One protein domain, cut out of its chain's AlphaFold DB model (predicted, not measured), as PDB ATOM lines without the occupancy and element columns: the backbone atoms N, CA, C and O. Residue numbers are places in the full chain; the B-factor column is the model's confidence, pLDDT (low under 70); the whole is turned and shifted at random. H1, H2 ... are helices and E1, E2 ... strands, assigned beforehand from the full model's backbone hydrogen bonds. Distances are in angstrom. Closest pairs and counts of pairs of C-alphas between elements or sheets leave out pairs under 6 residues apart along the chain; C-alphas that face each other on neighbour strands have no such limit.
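This is residues 11 to 160 of the 259 residues of an uncharacterized protein of Legionellales bacterium (UniProt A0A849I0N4). A strongly twisted wall of six antiparallel strands has one helix, H3, running along one of its faces, and no named helix covers the opposite face. At the end of the wall marked by edge strand E2 sits the helical hairpin of H1 and H2; towards the other end H4 packs on H3 and H5 packs on H4, so that helices at both ends make the length. The printed part has 150 residues with five named helices and six named strands, in the order H1 H2 E1 E2 E3 E4 E5 H3 E6 H4 H5, and the class is mixed, helices and strands. The sheet's order is E2 E3 E4 E5 E1 E6. The whole is compact, with a radius of gyration of the C-alphas of 15.8 A, yet elongated in outline, spanning 54 by 32 by 24 A.

Look first for the strands: E2 is residues 63 to 65, E3 residues 71 to 74 and E4 residues 80 to 84, 12.9 A long from first to last C-alpha. Find C-alpha 87 at (0.486, -8.169, -26.225); from there E5, the longest strand, runs 15.8 A to residue 92. E1, residues 43 to 46, and E6, residues 114 to 117, complete the sheet. H3 is residues 95 to 109 and measures 20.7 A. H1, residues 11 to 19, begins at C-alpha 11 at (16.722, -22.061, -25.792), and H2 is residues 23 to 32. H4, residues 120 to 133, measures 19.9 A; H5, residues 142 to 160, measures 26.2 A and ends at C-alpha 160 at (-11.488, 21.793, -10.691).

Start with E2, E3, E4 and E5, a meander, each strand the antiparallel neighbour of the one before. You will find N 64 and O 72 at 2.9 A between E2 and E3, N 73 and O 81 at 2.8 A between E3 and E4, and N 82 and O 89 at 2.8 A between E4 and E5. E1 is the antiparallel neighbour of E5, with N 44 and O 88 within hydrogen-bond range at 2.8 A, and edge strand E6 is the antiparallel neighbour of E1, with N 45 and O 115 within hydrogen-bond range at 2.9 A. E5, H3 and E6 form a split strand-helix-strand unit, two strands running the same way with E1 between them, and its crossover is right-handed. H3 is on the sheet at a height of 7.3 A, over E5 and only just not over E4, where 2 of its C-alphas fall; it runs along the strands, at 3 degrees to E5 on the local plane. The closest C-alphas of H3 and E5 are those of Val 88 and Ala 101, 6.2 A. H1 is on the sheet too, with Gln 19 and Ile 65 closest at 5.9 A between C-alphas of H1 and E2; H1 and H3 on one face of the sheet make two layers. The hairpin H1 and H2 touch, C-alphas 18 and 26 being closest at 4.9 A, at a steep tilt of 38 degrees, opposite ways. H2 is only just not on the sheet, with 4 pairs of C-alphas within 10 A. H4 only grazes the sheet with residues 122 to 126. It touches H3 about perpendicular, at 77 degrees, the C-alphas of Ala 98 and Leu 126 closest at 5.5 A. H5 touches H4 at a steep tilt of 43 degrees, the same way, with C-alphas 127 and 148 closest at 5.6 A; H3 and H5 are apart. In H1, H2, H3, H4 and H5 every O i to N i+4 pair is within hydrogen-bond range.

The two C-alphas farthest apart are those of Phe 13 and Phe 160, 54.6 A. The printed part has no cut. Its one long link is E1 to E2, residues 47 to 62. The mean pLDDT of the printed part is 83.8; look for values under 70 at residues 34 to 40, 47 to 56 and 155 to 160.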
ATOM      1  N   ASP A  11      17.834 -22.818 -26.379       88.00
ATOM      2  CA  ASP A  11      16.722 -22.061 -25.792       88.00
ATOM      3  C   ASP A  11      16.977 -21.683 -24.331       88.00
ATOM      4  O   ASP A  11      16.705 -20.550 -23.935       88.00
ATOM      5  N   SER A  12      17.590 -22.572 -23.545       89.19
ATOM      6  CA  SER A  12      18.039 -22.257 -22.181       89.19
ATOM      7  C   SER A  12      19.142 -21.190 -22.174       89.19
ATOM      8  O   SER A  12      19.168 -20.328 -21.295       89.19
ATOM      9  N   PHE A  13      20.034 -21.202 -23.173       91.38
ATOM     10  CA  PHE A  13      21.041 -20.151 -23.348       91.38
ATOM     11  C   PHE A  13      20.397 -18.797 -23.679       91.38
ATOM     12  O   PHE A  13      20.711 -17.794 -23.032       91.38
ATOM     13  N   LEU A  14      19.463 -18.762 -24.637       91.25
ATOM     14  CA  LEU A  14      18.732 -17.542 -24.985       91.25
ATOM     15  C   LEU A  14      17.910 -17.009 -23.804       91.25
ATOM     16  O   LEU A  14      17.922 -15.806 -23.560       91.25
ATOM     17  N   GLN A  15      17.255 -17.883 -23.033       93.38
ATOM     18  CA  GLN A  15      16.515 -17.503 -21.825       93.38
ATOM     19  C   GLN A  15      17.436 -16.848 -20.797       93.38
ATOM     20  O   GLN A  15      17.123 -15.772 -20.294       93.38
ATOM     21  N   SER A  16      18.595 -17.452 -20.525       92.19
ATOM     22  CA  SER A  16      19.576 -16.890 -19.595       92.19
ATOM     23  C   SER A  16      20.052 -15.502 -20.042       92.19
ATOM     24  O   SER A  16      20.104 -14.584 -19.226       92.19
ATOM     25  N   LYS A  17      20.326 -15.307 -21.340       92.12
ATOM     26  CA  LYS A  17      20.708 -13.993 -21.890       92.12
ATOM     27  C   LYS A  17      19.573 -12.974 -21.821       92.12
ATOM     28  O   LYS A  17      19.802 -11.828 -21.433       92.12
ATOM     29  N   ALA A  18      18.353 -13.377 -22.153       90.88
ATOM     30  CA  ALA A  18      17.178 -12.524 -22.029       90.88
ATOM     31  C   ALA A  18      16.958 -12.093 -20.569       90.88
ATOM     32  O   ALA A  18      16.671 -10.927 -20.312       90.88
ATOM     33  N   GLN A  19      17.158 -13.003 -19.607       91.44
ATOM     34  CA  GLN A  19      17.006 -12.745 -18.171       91.44
ATOM     35  C   GLN A  19      18.027 -11.728 -17.634       91.44
ATOM     36  O   GLN A  19      17.776 -11.086 -16.618       91.44
ATOM     37  N   THR A  20      19.162 -11.545 -18.318       88.94
ATOM     38  CA  THR A  20      20.122 -10.461 -18.039       88.94
ATOM     39  C   THR A  20      19.783  -9.150 -18.765       88.94
ATOM     40  O   THR A  20      20.613  -8.249 -18.807       88.94
ATOM     41  N   GLY A  21      18.597  -9.038 -19.372       85.75
ATOM     42  CA  GLY A  21      18.143  -7.854 -20.107       85.75
ATOM     43  C   GLY A  21      18.541  -7.807 -21.588       85.75
ATOM     44  O   GLY A  21      18.412  -6.754 -22.209       85.75
ATOM     45  N   ASN A  22      19.025  -8.906 -22.184       88.94
ATOM     46  CA  ASN A  22      19.361  -8.925 -23.612       88.94
ATOM     47  C   ASN A  22      18.084  -8.982 -24.478       88.94
ATOM     48  O   ASN A  22      17.457 -10.037 -24.614       88.94
ATOM     49  N   GLY A  23      17.717  -7.843 -25.071       87.44
ATOM     50  CA  GLY A  23      16.524  -7.705 -25.913       87.44
ATOM     51  C   GLY A  23      16.544  -8.569 -27.179       87.44
ATOM     52  O   GLY A  23      15.505  -9.112 -27.550       87.44
ATOM     53  N   ASP A  24      17.711  -8.778 -27.795       89.38
ATOM     54  CA  ASP A  24      17.852  -9.604 -29.003       89.38
ATOM     55  C   ASP A  24      17.596 -11.084 -28.705       89.38
ATOM     56  O   ASP A  24      16.898 -11.775 -29.450       89.38
ATOM     57  N   ALA A  25      18.106 -11.573 -27.572       91.00
ATOM     58  CA  ALA A  25      17.849 -12.931 -27.108       91.00
ATOM     59  C   ALA A  25      16.352 -13.150 -26.836       91.00
ATOM     60  O   ALA A  25      15.795 -14.180 -27.225       91.00
ATOM     61  N   LEU A  26      15.681 -12.161 -26.236       90.00
ATOM     62  CA  LEU A  26      14.239 -12.212 -25.999       90.00
ATOM     63  C   LEU A  26      13.439 -12.168 -27.310       90.00
ATOM     64  O   LEU A  26      12.485 -12.931 -27.474       90.00
ATOM     65  N   ALA A  27      13.841 -11.329 -28.266       88.25
ATOM     66  CA  ALA A  27      13.225 -11.267 -29.588       88.25
ATOM     67  C   ALA A  27      13.347 -12.607 -30.338       88.25
ATOM     68  O   ALA A  27      12.368 -13.084 -30.918       88.25
ATOM     69  N   LEU A  28      14.512 -13.263 -30.264       89.06
ATOM     70  CA  LEU A  28      14.736 -14.588 -30.851       89.06
ATOM     71  C   LEU A  28      13.853 -15.670 -30.213       89.06
ATOM     72  O   LEU A  28      13.235 -16.444 -30.946       89.06
ATOM     73  N   LEU A  29      13.737 -15.701 -28.880       88.44
ATOM     74  CA  LEU A  29      12.819 -16.619 -28.184       88.44
ATOM     75  C   LEU A  29      11.373 -16.419 -28.645       88.44
ATOM     76  O   LEU A  29      10.689 -17.377 -29.009       88.44
ATOM     77  N   ARG A  30      10.927 -15.160 -28.699       87.81
ATOM     78  CA  ARG A  30       9.564 -14.799 -29.105       87.81
ATOM     79  C   ARG A  30       9.266 -15.182 -30.549       87.81
ATOM     80  O   ARG A  30       8.180 -15.682 -30.823       87.81
ATOM     81  N   ARG A  31      10.225 -14.999 -31.464       85.00
ATOM     82  CA  ARG A  31      10.089 -15.400 -32.874       85.00
ATOM     83  C   ARG A  31       9.866 -16.905 -33.015       85.00
ATOM     84  O   ARG A  31       9.052 -17.320 -33.831       85.00
ATOM     85  N   LYS A  32      10.553 -17.716 -32.205       81.00
ATOM     86  CA  LYS A  32      10.388 -19.178 -32.199       81.00
ATOM     87  C   LYS A  32       9.056 -19.623 -31.590       81.00
ATOM     88  O   LYS A  32       8.505 -20.632 -32.014       81.00
ATOM     89  N   ALA A  33       8.544 -18.880 -30.612       74.56
ATOM     90  CA  ALA A  33       7.335 -19.225 -29.871       74.56
ATOM     91  C   ALA A  33       6.015 -18.792 -30.541       74.56
ATOM     92  O   ALA A  33       4.959 -19.033 -29.954       74.56
ATOM     93  N   GLN A  34       6.039 -18.170 -31.732       64.94
ATOM     94  CA  GLN A  34       4.835 -17.760 -32.479       64.94
ATOM     95  C   GLN A  34       4.043 -18.965 -33.027       64.94
ATOM     96  O   GLN A  34       3.923 -19.174 -34.230       64.94
ATOM     97  N   ILE A  35       3.469 -19.757 -32.125       56.47
ATOM     98  CA  ILE A  35       2.360 -20.668 -32.391       56.47
ATOM     99  C   ILE A  35       1.106 -19.940 -31.900       56.47
ATOM    100  O   ILE A  35       1.110 -19.391 -30.800       56.47
ATOM    101  N   ASN A  36       0.080 -19.870 -32.750       54.50
ATOM    102  CA  ASN A  36      -1.161 -19.101 -32.590       54.50
ATOM    103  C   ASN A  36      -1.737 -19.120 -31.157       54.50
ATOM    104  O   ASN A  36      -2.550 -19.978 -30.823       54.50
ATOM    105  N   ASN A  37      -1.358 -18.151 -30.321       57.44
ATOM    106  CA  ASN A  37      -2.015 -17.922 -29.039       57.44
ATOM    107  C   ASN A  37      -3.211 -17.008 -29.273       57.44
ATOM    108  O   ASN A  37      -3.054 -15.836 -29.619       57.44
ATOM    109  N   VAL A  38      -4.405 -17.560 -29.075       59.25
ATOM    110  CA  VAL A  38      -5.625 -16.766 -28.947       59.25
ATOM    111  C   VAL A  38      -5.535 -16.019 -27.612       59.25
ATOM    112  O   VAL A  38      -5.289 -16.667 -26.592       59.25
ATOM    113  N   PRO A  39      -5.683 -14.683 -27.585       63.88
ATOM    114  CA  PRO A  39      -5.774 -13.945 -26.332       63.88
ATOM    115  C   PRO A  39      -6.918 -14.510 -25.480       63.88
ATOM    116  O   PRO A  39      -8.056 -14.581 -25.937       63.88
ATOM    117  N   SER A  40      -6.619 -14.915 -24.249       68.62
ATOM    118  CA  SER A  40      -7.611 -15.330 -23.254       68.62
ATOM    119  C   SER A  40      -7.391 -14.528 -21.975       68.62
ATOM    120  O   SER A  40      -6.245 -14.363 -21.562       68.62
ATOM    121  N   GLY A  41      -8.467 -14.056 -21.342       86.06
ATOM    122  CA  GLY A  41      -8.398 -13.269 -20.106       86.06
ATOM    123  C   GLY A  41      -8.240 -11.761 -20.331       86.06
ATOM    124  O   GLY A  41      -8.674 -11.224 -21.353       86.06
ATOM    125  N   ASN A  42      -7.647 -11.079 -19.347       92.62
ATOM    126  CA  ASN A  42      -7.437  -9.630 -19.360       92.62
ATOM    127  C   ASN A  42      -6.197  -9.278 -20.170       92.62
ATOM    128  O   ASN A  42      -5.077  -9.627 -19.797       92.62
ATOM    129  N   TRP A  43      -6.397  -8.589 -21.284       92.44
ATOM    130  CA  TRP A  43      -5.381  -8.441 -22.307       92.44
ATOM    131  C   TRP A  43      -5.384  -7.044 -22.914       92.44
ATOM    132  O   TRP A  43      -6.438  -6.504 -23.247       92.44
ATOM    133  N   VAL A  44      -4.191  -6.495 -23.134       90.88
ATOM    134  CA  VAL A  44      -3.948  -5.250 -23.866       90.88
ATOM    135  C   VAL A  44      -3.073  -5.551 -25.077       90.88
ATOM    136  O   VAL A  44      -1.965  -6.073 -24.955       90.88
ATOM    137  N   HIS A  45      -3.561  -5.248 -26.275       87.81
ATOM    138  CA  HIS A  45      -2.806  -5.435 -27.513       87.81
ATOM    139  C   HIS A  45      -3.072  -4.318 -28.516       87.81
ATOM    140  O   HIS A  45      -3.880  -3.424 -28.292       87.81
ATOM    141  N   GLN A  46      -2.378  -4.369 -29.647       81.81
ATOM    142  CA  GLN A  46      -2.613  -3.449 -30.751       81.81
ATOM    143  C   GLN A  46      -3.651  -4.010 -31.728       81.81
ATOM    144  O   GLN A  46      -3.724  -5.218 -31.945       81.81
ATOM    145  N   SER A  47      -4.410  -3.120 -32.370       65.38
ATOM    146  CA  SER A  47      -5.379  -3.467 -33.422       65.38
ATOM    147  C   SER A  47      -4.729  -4.072 -34.686       65.38
ATOM    148  O   SER A  47      -5.341  -4.868 -35.397       65.38
ATOM    149  N   ALA A  48      -3.455  -3.760 -34.961       60.25
ATOM    150  CA  ALA A  48      -2.746  -4.220 -36.154       60.25
ATOM    151  C   ALA A  48      -2.082  -5.598 -35.964       60.25
ATOM    152  O   ALA A  48      -1.329  -5.833 -35.022       60.25
ATOM    153  N   LYS A  49      -2.308  -6.494 -36.930       54.16
ATOM    154  CA  LYS A  49      -1.958  -7.924 -36.871       54.16
ATOM    155  C   LYS A  49      -0.459  -8.245 -37.011       54.16
ATOM    156  O   LYS A  49      -0.087  -9.409 -36.897       54.16
ATOM    157  N   LYS A  50       0.399  -7.272 -37.349       53.06
ATOM    158  CA  LYS A  50       1.765  -7.571 -37.815       53.06
ATOM    159  C   LYS A  50       2.730  -6.386 -37.706       53.06
ATOM    160  O   LYS A  50       3.129  -5.824 -38.719       53.06
ATOM    161  N   LEU A  51       3.129  -6.010 -36.493       51.44
ATOM    162  CA  LEU A  51       4.355  -5.230 -36.313       51.44
ATOM    163  C   LEU A  51       5.295  -5.938 -35.341       51.44
ATOM    164  O   LEU A  51       4.903  -6.309 -34.232       51.44
ATOM    165  N   GLU A  52       6.546  -6.081 -35.769       55.25
ATOM    166  CA  GLU A  52       7.674  -6.361 -34.888       55.25
ATOM    167  C   GLU A  52       7.890  -5.126 -34.018       55.25
ATOM    168  O   GLU A  52       8.553  -4.167 -34.398       55.25
ATOM    169  N   ALA A  53       7.216  -5.093 -32.875       58.28
ATOM    170  CA  ALA A  53       7.419  -4.028 -31.918       58.28
ATOM    171  C   ALA A  53       8.688  -4.314 -31.097       58.28
ATOM    172  O   ALA A  53       8.969  -5.486 -30.807       58.28
ATOM    173  N   PRO A  54       9.436  -3.270 -30.700       63.22
ATOM    174  CA  PRO A  54      10.630  -3.438 -29.892       63.22
ATOM    175  C   PRO A  54      10.290  -4.208 -28.618       63.22
ATOM    176  O   PRO A  54       9.302  -3.941 -27.930       63.22
ATOM    177  N   THR A  55      11.107  -5.214 -28.335       68.00
ATOM    178  CA  THR A  55      10.964  -6.038 -27.143       68.00
ATOM    179  C   THR A  55      11.710  -5.353 -26.008       68.00
ATOM    180  O   THR A  55      12.935  -5.405 -25.934       68.00
ATOM    181  N   VAL A  56      10.956  -4.658 -25.159       68.56
ATOM    182  CA  VAL A  56      11.491  -3.895 -24.029       68.56
ATOM    183  C   VAL A  56      11.268  -4.686 -22.747       68.56
ATOM    184  O   VAL A  56      10.139  -5.033 -22.410       68.56
ATOM    185  N   VAL A  57      12.349  -4.949 -22.017       78.75
ATOM    186  CA  VAL A  57      12.280  -5.449 -20.640       78.75
ATOM    187  C   VAL A  57      12.351  -4.248 -19.706       78.75
ATOM    188  O   VAL A  57      13.193  -3.372 -19.898       78.75
ATOM    189  N   LEU A  58      11.478  -4.191 -18.701       77.69
ATOM    190  CA  LEU A  58      11.499  -3.134 -17.691       77.69
ATOM    191  C   LEU A  58      12.268  -3.612 -16.448       77.69
ATOM    192  O   LEU A  58      11.672  -4.271 -15.597       77.69
ATOM    193  N   PRO A  59      13.560  -3.263 -16.284       73.50
ATOM    194  CA  PRO A  59      14.363  -3.730 -15.151       73.50
ATOM    195  C   PRO A  59      13.938  -3.117 -13.809       73.50
ATOM    196  O   PRO A  59      14.400  -3.555 -12.763       73.50
ATOM    197  N   SER A  60      13.062  -2.105 -13.824       76.25
ATOM    198  CA  SER A  60      12.563  -1.438 -12.619       76.25
ATOM    199  C   SER A  60      11.574  -2.280 -11.802       76.25
ATOM    200  O   SER A  60      11.162  -1.836 -10.738       76.25
ATOM    201  N   HIS A  61      11.156  -3.448 -12.300       79.06
ATOM    202  CA  HIS A  61      10.261  -4.370 -11.600       79.06
ATOM    203  C   HIS A  61      10.876  -5.772 -11.584       79.06
ATOM    204  O   HIS A  61      11.511  -6.151 -12.571       79.06
ATOM    205  N   PRO A  62      10.679  -6.569 -10.518       85.94
ATOM    206  CA  PRO A  62      11.065  -7.976 -10.521       85.94
ATOM    207  C   PRO A  62      10.414  -8.711 -11.696       85.94
ATOM    208  O   PRO A  62       9.199  -8.613 -11.892       85.94
ATOM    209  N   TYR A  63      11.219  -9.440 -12.475       91.69
ATOM    210  CA  TYR A  63      10.724 -10.184 -13.628       91.69
ATOM    211  C   TYR A  63      11.391 -11.547 -13.818       91.69
ATOM    212  O   TYR A  63      12.558 -11.754 -13.471       91.69
ATOM    213  N   GLN A  64      10.655 -12.464 -14.439       92.88
ATOM    214  CA  GLN A  64      11.142 -13.771 -14.878       92.88
ATOM    215  C   GLN A  64      10.770 -14.015 -16.337       92.88
ATOM    216  O   GLN A  64       9.654 -13.720 -16.756       92.88
ATOM    217  N   ILE A  65      11.696 -14.565 -17.115       92.12
ATOM    218  CA  ILE A  65      11.481 -14.881 -18.528       92.12
ATOM    219  C   ILE A  65      11.354 -16.389 -18.692       92.12
ATOM    220  O   ILE A  65      12.237 -17.137 -18.274       92.12
ATOM    221  N   ASP A  66      10.269 -16.849 -19.314       91.75
ATOM    222  CA  ASP A  66      10.092 -18.268 -19.636       91.75
ATOM    223  C   ASP A  66      10.765 -18.665 -20.967       91.75
ATOM    224  O   ASP A  66      11.214 -17.827 -21.750       91.75
ATOM    225  N   LEU A  67      10.823 -19.970 -21.254       88.56
ATOM    226  CA  LEU A  67      11.417 -20.504 -22.491       88.56
ATOM    227  C   LEU A  67      10.677 -20.079 -23.773       88.56
ATOM    228  O   LEU A  67      11.192 -20.278 -24.870       88.56
ATOM    229  N   ARG A  68       9.472 -19.509 -23.660       87.06
ATOM    230  CA  ARG A  68       8.700 -18.964 -24.787       87.06
ATOM    231  C   ARG A  68       8.953 -17.464 -24.980       87.06
ATOM    232  O   ARG A  68       8.416 -16.873 -25.915       87.06
ATOM    233  N   GLY A  69       9.763 -16.847 -24.121       88.44
ATOM    234  CA  GLY A  69      10.034 -15.415 -24.147       88.44
ATOM    235  C   GLY A  69       8.879 -14.565 -23.610       88.44
ATOM    236  O   GLY A  69       8.769 -13.394 -23.986       88.44
ATOM    237  N   ASN A  70       8.006 -15.124 -22.765       91.25
ATOM    238  CA  ASN A  70       7.071 -14.309 -21.992       91.25
ATOM    239  C   ASN A  70       7.789 -13.761 -20.761       91.25
ATOM    240  O   ASN A  70       8.511 -14.497 -20.085       91.25
ATOM    241  N   VAL A  71       7.576 -12.481 -20.468       93.00
ATOM    242  CA  VAL A  71       8.175 -11.806 -19.315       93.00
ATOM    243  C   VAL A  71       7.107 -11.634 -18.246       93.00
ATOM    244  O   VAL A  71       6.139 -10.906 -18.443       93.00
ATOM    245  N   HIS A  72       7.273 -12.328 -17.129       94.81
ATOM    246  CA  HIS A  72       6.372 -12.310 -15.984       94.81
ATOM    247  C   HIS A  72       6.856 -11.263 -14.993       94.81
ATOM    248  O   HIS A  72       7.953 -11.399 -14.460       94.81
ATOM    249  N   TYR A  73       6.047 -10.241 -14.747       93.50
ATOM    250  CA  TYR A  73       6.294  -9.184 -13.777       93.50
ATOM    251  C   TYR A  73       5.401  -9.359 -12.551       93.50
ATOM    252  O   TYR A  73       4.217  -9.694 -12.664       93.50
ATOM    253  N   THR A  74       5.959  -9.059 -11.382       91.94
ATOM    254  CA  THR A  74       5.205  -8.919 -10.131       91.94
ATOM    255  C   THR A  74       5.350  -7.489  -9.628       91.94
ATOM    256  O   THR A  74       6.466  -6.981  -9.514       91.94
ATOM    257  N   VAL A  75       4.218  -6.837  -9.368       89.94
ATOM    258  CA  VAL A  75       4.158  -5.468  -8.828       89.94
ATOM    259  C   VAL A  75       3.978  -5.489  -7.305       89.94
ATOM    260  O   VAL A  75       3.708  -6.545  -6.727       89.94
ATOM    261  N   ALA A  76       4.191  -4.353  -6.636       85.19
ATOM    262  CA  ALA A  76       4.295  -4.289  -5.178       85.19
ATOM    263  C   ALA A  76       2.958  -4.585  -4.482       85.19
ATOM    264  O   ALA A  76       2.942  -5.248  -3.445       85.19
ATOM    265  N   ASP A  77       1.839  -4.191  -5.093       86.62
ATOM    266  CA  ASP A  77       0.483  -4.532  -4.633       86.62
ATOM    267  C   ASP A  77       0.086  -6.010  -4.877       86.62
ATOM    268  O   ASP A  77      -1.038  -6.441  -4.597       86.62
ATOM    269  N   GLY A  78       1.021  -6.820  -5.381       88.69
ATOM    270  CA  GLY A  78       0.854  -8.251  -5.598       88.69
ATOM    271  C   GLY A  78       0.076  -8.606  -6.861       88.69
ATOM    272  O   GLY A  78      -0.325  -9.766  -6.991       88.69
ATOM    273  N   GLY A  79      -0.169  -7.652  -7.761       92.75
ATOM    274  CA  GLY A  79      -0.636  -7.911  -9.120       92.75
ATOM    275  C   GLY A  79       0.424  -8.566 -10.008       92.75
ATOM    276  O   GLY A  79       1.625  -8.550  -9.716       92.75
ATOM    277  N   THR A  80      -0.025  -9.164 -11.112       94.62
ATOM    278  CA  THR A  80       0.851  -9.895 -12.038       94.62
ATOM    279  C   THR A  80       0.561  -9.531 -13.485       94.62
ATOM    280  O   THR A  80      -0.591  -9.516 -13.929       94.62
ATOM    281  N   VAL A  81       1.631  -9.251 -14.231       95.06
ATOM    282  CA  VAL A  81       1.574  -8.823 -15.633       95.06
ATOM    283  C   VAL A  81       2.506  -9.698 -16.456       95.06
ATOM    284  O   VAL A  81       3.658  -9.888 -16.085       95.06
ATOM    285  N   ILE A  82       2.027 -10.227 -17.576       93.31
ATOM    286  CA  ILE A  82       2.801 -11.084 -18.472       93.31
ATOM    287  C   ILE A  82       2.936 -10.371 -19.818       93.31
ATOM    288  O   ILE A  82       1.974 -10.269 -20.579       93.31
ATOM    289  N   ASP A  83       4.137  -9.886 -20.134       90.88
ATOM    290  CA  ASP A  83       4.455  -9.321 -21.447       90.88
ATOM    291  C   ASP A  83       4.798 -10.439 -22.434       90.88
ATOM    292  O   ASP A  83       5.829 -11.119 -22.336       90.88
ATOM    293  N   LYS A  84       3.907 -10.631 -23.402       88.94
ATOM    294  CA  LYS A  84       3.974 -11.674 -24.419       88.94
ATOM    295  C   LYS A  84       4.313 -11.076 -25.780       88.94
ATOM    296  O   LYS A  84       4.139  -9.890 -26.062       88.94
ATOM    297  N   ALA A  85       4.725 -11.932 -26.709       84.06
ATOM    298  CA  ALA A  85       5.033 -11.509 -28.074       84.06
ATOM    299  C   ALA A  85       3.847 -10.848 -28.806       84.06
ATOM    300  O   ALA A  85       4.084 -10.053 -29.704       84.06
ATOM    301  N   SER A  86       2.594 -11.129 -28.439       82.31
ATOM    302  CA  SER A  86       1.390 -10.583 -29.093       82.31
ATOM    303  C   SER A  86       0.685  -9.466 -28.310       82.31
ATOM    304  O   SER A  86      -0.243  -8.851 -28.830       82.31
ATOM    305  N   GLY A  87       1.107  -9.178 -27.081       87.81
ATOM    306  CA  GLY A  87       0.486  -8.169 -26.225       87.81
ATOM    307  C   GLY A  87       0.782  -8.423 -24.753       87.81
ATOM    308  O   GLY A  87       1.647  -9.229 -24.423       87.81
ATOM    309  N   VAL A  88       0.061  -7.729 -23.885       92.00
ATOM    310  CA  VAL A  88       0.269  -7.755 -22.439       92.00
ATOM    311  C   VAL A  88      -0.951  -8.368 -21.769       92.00
ATOM    312  O   VAL A  88      -2.066  -7.891 -21.964       92.00
ATOM    313  N   GLU A  89      -0.743  -9.410 -20.976       93.50
ATOM    314  CA  GLU A  89      -1.783 -10.047 -20.172       93.50
ATOM    315  C   GLU A  89      -1.679  -9.597 -18.714       93.50
ATOM    316  O   GLU A  89      -0.581  -9.477 -18.174       93.50
ATOM    317  N   VAL A  90      -2.817  -9.393 -18.057       95.25
ATOM    318  CA  VAL A  90      -2.894  -9.117 -16.620       95.25
ATOM    319  C   VAL A  90      -3.590 -10.283 -15.929       95.25
ATOM    320  O   VAL A  90      -4.811 -10.415 -15.974       95.25
ATOM    321  N   SER A  91      -2.804 -11.152 -15.295       92.56
ATOM    322  CA  SER A  91      -3.328 -12.373 -14.670       92.56
ATOM    323  C   SER A  91      -4.004 -12.084 -13.326       92.56
ATOM    324  O   SER A  91      -5.057 -12.651 -13.038       92.56
ATOM    325  N   LYS A  92      -3.456 -11.158 -12.531       93.25
ATOM    326  CA  LYS A  92      -4.068 -10.670 -11.290       93.25
ATOM    327  C   LYS A  92      -4.257  -9.161 -11.370       93.25
ATOM    328  O   LYS A  92      -3.278  -8.416 -11.395       93.25
ATOM    329  N   ILE A  93      -5.521  -8.737 -11.429       92.81
ATOM    330  CA  ILE A  93      -5.909  -7.333 -11.586       92.81
ATOM    331  C   ILE A  93      -5.623  -6.581 -10.286       92.81
ATOM    332  O   ILE A  93      -6.201  -6.880  -9.242       92.81
ATOM    333  N   THR A  94      -4.764  -5.577 -10.383       92.06
ATOM    334  CA  THR A  94      -4.522  -4.556  -9.363       92.06
ATOM    335  C   THR A  94      -4.246  -3.218 -10.056       92.06
ATOM    336  O   THR A  94      -4.100  -3.165 -11.284       92.06
ATOM    337  N   GLN A  95      -4.189  -2.123  -9.297       88.06
ATOM    338  CA  GLN A  95      -3.970  -0.792  -9.866       88.06
ATOM    339  C   GLN A  95      -2.548  -0.646 -10.424       88.06
ATOM    340  O   GLN A  95      -2.379  -0.125 -11.529       88.06
ATOM    341  N   GLU A  96      -1.530  -1.167  -9.729       87.31
ATOM    342  CA  GLU A  96      -0.155  -1.142 -10.237       87.31
ATOM    343  C   GLU A  96       0.024  -2.076 -11.440       87.31
ATOM    344  O   GLU A  96       0.758  -1.739 -12.372       87.31
ATOM    345  N   ALA A  97      -0.679  -3.213 -11.477       92.69
ATOM    346  CA  ALA A  97      -0.643  -4.114 -12.626       92.69
ATOM    347  C   ALA A  97      -1.294  -3.482 -13.867       92.69
ATOM    348  O   ALA A  97      -0.741  -3.579 -14.964       92.69
ATOM    349  N   ALA A  98      -2.423  -2.784 -13.702       93.56
ATOM    350  CA  ALA A  98      -3.042  -2.003 -14.773       93.56
ATOM    351  C   ALA A  98      -2.100  -0.898 -15.286       93.56
ATOM    352  O   ALA A  98      -1.907  -0.770 -16.497       93.56
ATOM    353  N   PHE A  99      -1.449  -0.159 -14.383       91.38
ATOM    354  CA  PHE A  99      -0.464   0.862 -14.755       91.38
ATOM    355  C   PHE A  99       0.719   0.278 -15.531       91.38
ATOM    356  O   PHE A  99       1.086   0.785 -16.593       91.38
ATOM    357  N   LEU A 100       1.306  -0.814 -15.031       90.88
ATOM    358  CA  LEU A 100       2.418  -1.489 -15.690       90.88
ATOM    359  C   LEU A 100       2.010  -2.013 -17.072       90.88
ATOM    360  O   LEU A 100       2.777  -1.870 -18.025       90.88
ATOM    361  N   ALA A 101       0.799  -2.556 -17.206       93.62
ATOM    362  CA  ALA A 101       0.277  -3.021 -18.484       93.62
ATOM    363  C   ALA A 101       0.134  -1.882 -19.502       93.62
ATOM    364  O   ALA A 101       0.571  -2.034 -20.644       93.62
ATOM    365  N   LEU A 102      -0.399  -0.725 -19.089       91.88
ATOM    366  CA  LEU A 102      -0.483   0.469 -19.938       91.88
ATOM    367  C   LEU A 102       0.898   1.000 -20.318       91.88
ATOM    368  O   LEU A 102       1.114   1.353 -21.474       91.88
ATOM    369  N   LYS A 103       1.852   1.016 -19.383       88.69
ATOM    370  CA  LYS A 103       3.232   1.445 -19.645       88.69
ATOM    371  C   LYS A 103       3.917   0.541 -20.675       88.69
ATOM    372  O   LYS A 103       4.504   1.038 -21.639       88.69
ATOM    373  N   LEU A 104       3.818  -0.777 -20.500       88.75
ATOM    374  CA  LEU A 104       4.332  -1.768 -21.452       88.75
ATOM    375  C   LEU A 104       3.661  -1.622 -22.824       88.75
ATOM    376  O   LEU A 104       4.351  -1.514 -23.834       88.75
ATOM    377  N   ALA A 105       2.330  -1.549 -22.872       88.69
ATOM    378  CA  ALA A 105       1.594  -1.397 -24.122       88.69
ATOM    379  C   ALA A 105       1.907  -0.066 -24.831       88.69
ATOM    380  O   ALA A 105       2.203  -0.071 -26.021       88.69
ATOM    381  N   SER A 106       1.906   1.063 -24.120       84.12
ATOM    382  CA  SER A 106       2.167   2.390 -24.694       84.12
ATOM    383  C   SER A 106       3.605   2.520 -25.210       84.12
ATOM    384  O   SER A 106       3.806   2.917 -26.356       84.12
ATOM    385  N   SER A 107       4.606   2.068 -24.440       82.50
ATOM    386  CA  SER A 107       6.009   2.042 -24.903       82.50
ATOM    387  C   SER A 107       6.203   1.214 -26.176       82.50
ATOM    388  O   SER A 107       7.038   1.538 -27.018       82.50
ATOM    389  N   ARG A 108       5.401   0.159 -26.340       78.50
ATOM    390  CA  ARG A 108       5.465  -0.757 -27.474       78.50
ATOM    391  C   ARG A 108       4.660  -0.277 -28.687       78.50
ATOM    392  O   ARG A 108       5.019  -0.581 -29.824       78.50
ATOM    393  N   PHE A 109       3.564   0.440 -28.457       76.38
ATOM    394  CA  PHE A 109       2.560   0.785 -29.467       76.38
ATOM    395  C   PHE A 109       2.347   2.297 -29.625       76.38
ATOM    396  O   PHE A 109       1.277   2.695 -30.080       76.38
ATOM    397  N   ALA A 110       3.344   3.109 -29.261       71.38
ATOM    398  CA  ALA A 110       3.286   4.569 -29.168       71.38
ATOM    399  C   ALA A 110       2.393   5.244 -30.229       71.38
ATOM    400  O   ALA A 110       2.551   5.022 -31.434       71.38
ATOM    401  N   GLY A 111       1.452   6.068 -29.755       72.56
ATOM    402  CA  GLY A 111       0.535   6.854 -30.587       72.56
ATOM    403  C   GLY A 111      -0.583   6.061 -31.271       72.56
ATOM    404  O   GLY A 111      -1.264   6.610 -32.135       72.56
ATOM    405  N   ARG A 112      -0.782   4.774 -30.942       82.69
ATOM    406  CA  ARG A 112      -1.857   3.956 -31.530       82.69
ATOM    407  C   ARG A 112      -2.900   3.531 -30.496       82.69
ATOM    408  O   ARG A 112      -2.518   3.187 -29.377       82.69
ATOM    409  N   PRO A 113      -4.185   3.442 -30.888       87.44
ATOM    410  CA  PRO A 113      -5.230   2.964 -29.994       87.44
ATOM    411  C   PRO A 113      -4.982   1.532 -29.507       87.44
ATOM    412  O   PRO A 113      -4.665   0.630 -30.297       87.44
ATOM    413  N   LEU A 114      -5.160   1.323 -28.205       91.12
ATOM    414  CA  LEU A 114      -5.014   0.031 -27.548       91.12
ATOM    415  C   LEU A 114      -6.329  -0.748 -27.599       91.12
ATOM    416  O   LEU A 114      -7.388  -0.248 -27.226       91.12
ATOM    417  N   VAL A 115      -6.263  -2.003 -28.032       91.88
ATOM    418  CA  VAL A 115      -7.373  -2.950 -27.928       91.88
ATOM    419  C   VAL A 115      -7.295  -3.624 -26.566       91.88
ATOM    420  O   VAL A 115      -6.257  -4.178 -26.197       91.88
ATOM    421  N   VAL A 116      -8.405  -3.589 -25.832       93.25
ATOM    422  CA  VAL A 116      -8.515  -4.158 -24.490       93.25
ATOM    423  C   VAL A 116      -9.588  -5.240 -24.482       93.25
ATOM    424  O   VAL A 116     -10.745  -4.989 -24.817       93.25
ATOM    425  N   SER A 117      -9.202  -6.442 -24.070       91.44
ATOM    426  CA  SER A 117     -10.096  -7.584 -23.857       91.44
ATOM    427  C   SER A 117     -10.053  -8.011 -22.392       91.44
ATOM    428  O   SER A 117      -9.052  -7.779 -21.720       91.44
ATOM    429  N   GLY A 118     -11.126  -8.620 -21.891       90.81
ATOM    430  CA  GLY A 118     -11.213  -9.075 -20.503       90.81
ATOM    431  C   GLY A 118     -12.459  -8.582 -19.782       90.81
ATOM    432  O   GLY A 118     -13.411  -8.103 -20.405       90.81
ATOM    433  N   GLU A 119     -12.434  -8.720 -18.461       92.81
ATOM    434  CA  GLU A 119     -13.545  -8.368 -17.582       92.81
ATOM    435  C   GLU A 119     -13.748  -6.849 -17.481       92.81
ATOM    436  O   GLU A 119     -12.835  -6.048 -17.700       92.81
ATOM    437  N   GLU A 120     -14.962  -6.424 -17.122       92.00
ATOM    438  CA  GLU A 120     -15.280  -4.995 -16.990       92.00
ATOM    439  C   GLU A 120     -14.482  -4.336 -15.851       92.00
ATOM    440  O   GLU A 120     -14.065  -3.188 -15.987       92.00
ATOM    441  N   SER A 121     -14.202  -5.068 -14.766       91.38
ATOM    442  CA  SER A 121     -13.349  -4.620 -13.654       91.38
ATOM    443  C   SER A 121     -11.959  -4.203 -14.144       91.38
ATOM    444  O   SER A 121     -11.479  -3.119 -13.819       91.38
ATOM    445  N   PHE A 122     -11.353  -5.011 -15.015       94.69
ATOM    446  CA  PHE A 122     -10.067  -4.725 -15.638       94.69
ATOM    447  C   PHE A 122     -10.113  -3.463 -16.509       94.69
ATOM    448  O   PHE A 122      -9.265  -2.580 -16.368       94.69
ATOM    449  N   LYS A 123     -11.130  -3.335 -17.373       94.44
ATOM    450  CA  LYS A 123     -11.316  -2.139 -18.214       94.44
ATOM    451  C   LYS A 123     -11.466  -0.873 -17.371       94.44
ATOM    452  O   LYS A 123     -10.873   0.154 -17.694       94.44
ATOM    453  N   GLN A 124     -12.222  -0.951 -16.277       92.94
ATOM    454  CA  GLN A 124     -12.393   0.160 -15.344       92.94
ATOM    455  C   GLN A 124     -11.081   0.540 -14.651       92.94
ATOM    456  O   GLN A 124     -10.797   1.732 -14.553       92.94
ATOM    457  N   SER A 125     -10.265  -0.433 -14.232       92.12
ATOM    458  CA  SER A 125      -8.940  -0.170 -13.654       92.12
ATOM    459  C   SER A 125      -7.997   0.519 -14.641       92.12
ATOM    460  O   SER A 125      -7.277   1.433 -14.249       92.12
ATOM    461  N   LEU A 126      -8.019   0.137 -15.924       94.75
ATOM    462  CA  LEU A 126      -7.222   0.813 -16.954       94.75
ATOM    463  C   LEU A 126      -7.673   2.265 -17.156       94.75
ATOM    464  O   LEU A 126      -6.831   3.156 -17.161       94.75
ATOM    465  N   ILE A 127      -8.984   2.511 -17.268       93.00
ATOM    466  CA  ILE A 127      -9.531   3.871 -17.404       93.00
ATOM    467  C   ILE A 127      -9.152   4.733 -16.195       93.00
ATOM    468  O   ILE A 127      -8.653   5.841 -16.367       93.00
ATOM    469  N   ALA A 128      -9.352   4.223 -14.975       88.50
ATOM    470  CA  ALA A 128      -8.976   4.936 -13.756       88.50
ATOM    471  C   ALA A 128      -7.482   5.291 -13.762       88.50
ATOM    472  O   ALA A 128      -7.116   6.432 -13.505       88.50
ATOM    473  N   CYS A 129      -6.630   4.346 -14.163       88.38
ATOM    474  CA  CYS A 129      -5.193   4.558 -14.242       88.38
ATOM    475  C   CYS A 129      -4.793   5.630 -15.271       88.38
ATOM    476  O   CYS A 129      -3.951   6.474 -14.970       88.38
ATOM    477  N   VAL A 130      -5.409   5.630 -16.461       89.00
ATOM    478  CA  VAL A 130      -5.186   6.664 -17.488       89.00
ATOM    479  C   VAL A 130      -5.501   8.052 -16.934       89.00
ATOM    480  O   VAL A 130      -4.694   8.968 -17.080       89.00
ATOM    481  N   ILE A 131      -6.641   8.189 -16.256       86.69
ATOM    482  CA  ILE A 131      -7.122   9.463 -15.717       86.69
ATOM    483  C   ILE A 131      -6.237   9.943 -14.564       86.69
ATOM    484  O   ILE A 131      -5.713  11.052 -14.610       86.69
ATOM    485  N   GLU A 132      -6.024   9.104 -13.550       81.00
ATOM    486  CA  GLU A 132      -5.275   9.465 -12.340       81.00
ATOM    487  C   GLU A 132      -3.797   9.762 -12.611       81.00
ATOM    488  O   GLU A 132      -3.177  10.540 -11.886       81.00
ATOM    489  N   LYS A 133      -3.205   9.111 -13.619       78.50
ATOM    490  CA  LYS A 133      -1.796   9.298 -13.990       78.50
ATOM    491  C   LYS A 133      -1.606  10.260 -15.166       78.50
ATOM    492  O   LYS A 133      -0.459  10.509 -15.528       78.50
ATOM    493  N   GLY A 134      -2.689  10.788 -15.745       80.88
ATOM    494  CA  GLY A 134      -2.644  11.715 -16.880       80.88
ATOM    495  C   GLY A 134      -1.943  11.129 -18.108       80.88
ATOM    496  O   GLY A 134      -1.120  11.802 -18.725       80.88
ATOM    497  N   LEU A 135      -2.200   9.856 -18.426       82.94
ATOM    498  CA  LEU A 135      -1.551   9.177 -19.551       82.94
ATOM    499  C   LEU A 135      -2.228   9.546 -20.874       82.94
ATOM    500  O   LEU A 135      -3.448   9.478 -20.985       82.94
ATOM    501  N   ASP A 136      -1.431   9.854 -21.894       84.50
ATOM    502  CA  ASP A 136      -1.916  10.057 -23.262       84.50
ATOM    503  C   ASP A 136      -2.107   8.701 -23.963       84.50
ATOM    504  O   ASP A 136      -1.205   8.165 -24.613       84.50
ATOM    505  N   ILE A 137      -3.251   8.061 -23.703       87.00
ATOM    506  CA  ILE A 137      -3.599   6.730 -24.211       87.00
ATOM    507  C   ILE A 137      -5.037   6.743 -24.719       87.00
ATOM    508  O   ILE A 137      -5.957   7.078 -23.980       87.00
ATOM    509  N   HIS A 138      -5.217   6.258 -25.947       90.06
ATOM    510  CA  HIS A 138      -6.527   6.036 -26.553       90.06
ATOM    511  C   HIS A 138      -6.863   4.547 -26.629       90.06
ATOM    512  O   HIS A 138      -5.994   3.705 -26.882       90.06
ATOM    513  N   PHE A 139      -8.140   4.220 -26.474       92.56
ATOM    514  CA  PHE A 139      -8.678   2.875 -26.619       92.56
ATOM    515  C   PHE A 139      -9.339   2.686 -27.988       92.56
ATOM    516  O   PHE A 139      -9.998   3.567 -28.528       92.56
ATOM    517  N   ALA A 140      -9.162   1.501 -28.570       91.69
ATOM    518  CA  ALA A 140      -9.720   1.164 -29.876       91.69
ATOM    519  C   ALA A 140     -11.236   0.894 -29.839       91.69
ATOM    520  O   ALA A 140     -11.893   1.001 -30.871       91.69
ATOM    521  N   ASP A 141     -11.785   0.512 -28.679       92.00
ATOM    522  CA  ASP A 141     -13.227   0.331 -28.482       92.00
ATOM    523  C   ASP A 141     -13.889   1.703 -28.251       92.00
ATOM    524  O   ASP A 141     -13.632   2.319 -27.212       92.00
ATOM    525  N   PRO A 142     -14.776   2.173 -29.155       91.19
ATOM    526  CA  PRO A 142     -15.412   3.481 -29.027       91.19
ATOM    527  C   PRO A 142     -16.200   3.657 -27.726       91.19
ATOM    528  O   PRO A 142     -16.222   4.747 -27.164       91.19
ATOM    529  N   LYS A 143     -16.828   2.589 -27.210       92.56
ATOM    530  CA  LYS A 143     -17.590   2.665 -25.953       92.56
ATOM    531  C   LYS A 143     -16.662   2.842 -24.755       92.56
ATOM    532  O   LYS A 143     -17.014   3.523 -23.795       92.56
ATOM    533  N   MET A 144     -15.494   2.203 -24.793       91.94
ATOM    534  CA  MET A 144     -14.483   2.321 -23.743       91.94
ATOM    535  C   MET A 144     -13.823   3.700 -23.771       91.94
ATOM    536  O   MET A 144     -13.674   4.317 -22.720       91.94
ATOM    537  N   GLU A 145     -13.496   4.194 -24.964       92.31
ATOM    538  CA  GLU A 145     -12.930   5.529 -25.157       92.31
ATOM    539  C   GLU A 145     -13.904   6.616 -24.688       92.31
ATOM    540  O   GLU A 145     -13.518   7.487 -23.914       92.31
ATOM    541  N   GLN A 146     -15.190   6.513 -25.044       88.38
ATOM    542  CA  GLN A 146     -16.216   7.453 -24.583       88.38
ATOM    543  C   GLN A 146     -16.327   7.475 -23.051       88.38
ATOM    544  O   GLN A 146     -16.335   8.549 -22.455       88.38
ATOM    545  N   LYS A 147     -16.350   6.303 -22.397       90.25
ATOM    546  CA  LYS A 147     -16.333   6.212 -20.924       90.25
ATOM    547  C   LYS A 147     -15.077   6.845 -20.324       90.25
ATOM    548  O   LYS A 147     -15.148   7.433 -19.246       90.25
ATOM    549  N   CYS A 148     -13.924   6.680 -20.974       87.31
ATOM    550  CA  CYS A 148     -12.671   7.273 -20.523       87.31
ATOM    551  C   CYS A 148     -12.732   8.799 -20.603       87.31
ATOM    552  O   CYS A 148     -12.459   9.460 -19.608       87.31
ATOM    553  N   GLN A 149     -13.169   9.345 -21.737       84.19
ATOM    554  CA  GLN A 149     -13.309  10.786 -21.954       84.19
ATOM    555  C   GLN A 149     -14.328  11.415 -20.999       84.19
ATOM    556  O   GLN A 149     -14.030  12.418 -20.360       84.19
ATOM    557  N   GLU A 150     -15.496  10.792 -20.821       83.00
ATOM    558  CA  GLU A 150     -16.513  11.251 -19.869       83.00
ATOM    559  C   GLU A 150     -15.955  11.310 -18.443       83.00
ATOM    560  O   GLU A 150     -16.039  12.342 -17.775       83.00
ATOM    561  N   LYS A 151     -15.323  10.223 -17.979       83.50
ATOM    562  CA  LYS A 151     -14.716  10.186 -16.646       83.50
ATOM    563  C   LYS A 151     -13.540  11.141 -16.513       83.50
ATOM    564  O   LYS A 151     -13.344  11.673 -15.430       83.50
ATOM    565  N   GLN A 152     -12.772  11.367 -17.572       80.56
ATOM    566  CA  GLN A 152     -11.683  12.334 -17.570       80.56
ATOM    567  C   GLN A 152     -12.223  13.759 -17.427       80.56
ATOM    568  O   GLN A 152     -11.692  14.521 -16.624       80.56
ATOM    569  N   THR A 153     -13.316  14.094 -18.119       73.44
ATOM    570  CA  THR A 153     -14.021  15.372 -17.956       73.44
ATOM    571  C   THR A 153     -14.602  15.511 -16.553       73.44
ATOM    572  O   THR A 153     -14.403  16.543 -15.925       73.44
ATOM    573  N   ILE A 154     -15.257  14.481 -16.005       73.50
ATOM    574  CA  ILE A 154     -15.803  14.521 -14.635       73.50
ATOM    575  C   ILE A 154     -14.685  14.642 -13.601       73.50
ATOM    576  O   ILE A 154     -14.779  15.475 -12.708       73.50
ATOM    577  N   PHE A 155     -13.632  13.830 -13.705       68.38
ATOM    578  CA  PHE A 155     -12.489  13.875 -12.795       68.38
ATOM    579  C   PHE A 155     -11.817  15.242 -12.845       68.38
ATOM    580  O   PHE A 155     -11.498  15.799 -11.802       68.38
ATOM    581  N   HIS A 156     -11.669  15.817 -14.040       62.25
ATOM    582  CA  HIS A 156     -11.174  17.174 -14.196       62.25
ATOM    583  C   HIS A 156     -12.129  18.188 -13.564       62.25
ATOM    584  O   HIS A 156     -11.683  18.980 -12.752       62.25
ATOM    585  N   ASN A 157     -13.434  18.117 -13.829       58.91
ATOM    586  CA  ASN A 157     -14.427  19.022 -13.249       58.91
ATOM    587  C   ASN A 157     -14.503  18.906 -11.719       58.91
ATOM    588  O   ASN A 157     -14.632  19.919 -11.045       58.91
ATOM    589  N   MET A 158     -14.380  17.706 -11.145       56.25
ATOM    590  CA  MET A 158     -14.319  17.496  -9.694       56.25
ATOM    591  C   MET A 158     -12.992  17.981  -9.115       56.25
ATOM    592  O   MET A 158     -12.986  18.654  -8.088       56.25
ATOM    593  N   SER A 159     -11.877  17.695  -9.789       55.91
ATOM    594  CA  SER A 159     -10.570  18.244  -9.438       55.91
ATOM    595  C   SER A 159     -10.516  19.760  -9.634       55.91
ATOM    596  O   SER A 159      -9.659  20.388  -9.041       55.91
ATOM    597  N   PHE A 160     -11.404  20.356 -10.430       50.50
ATOM    598  CA  PHE A 160     -11.488  21.793 -10.691       50.50
ATOM    599  C   PHE A 160     -12.434  22.495  -9.703       50.50
ATOM    600  O   PHE A 160     -12.086  23.529  -9.139       50.50
TER     601      PHE A 160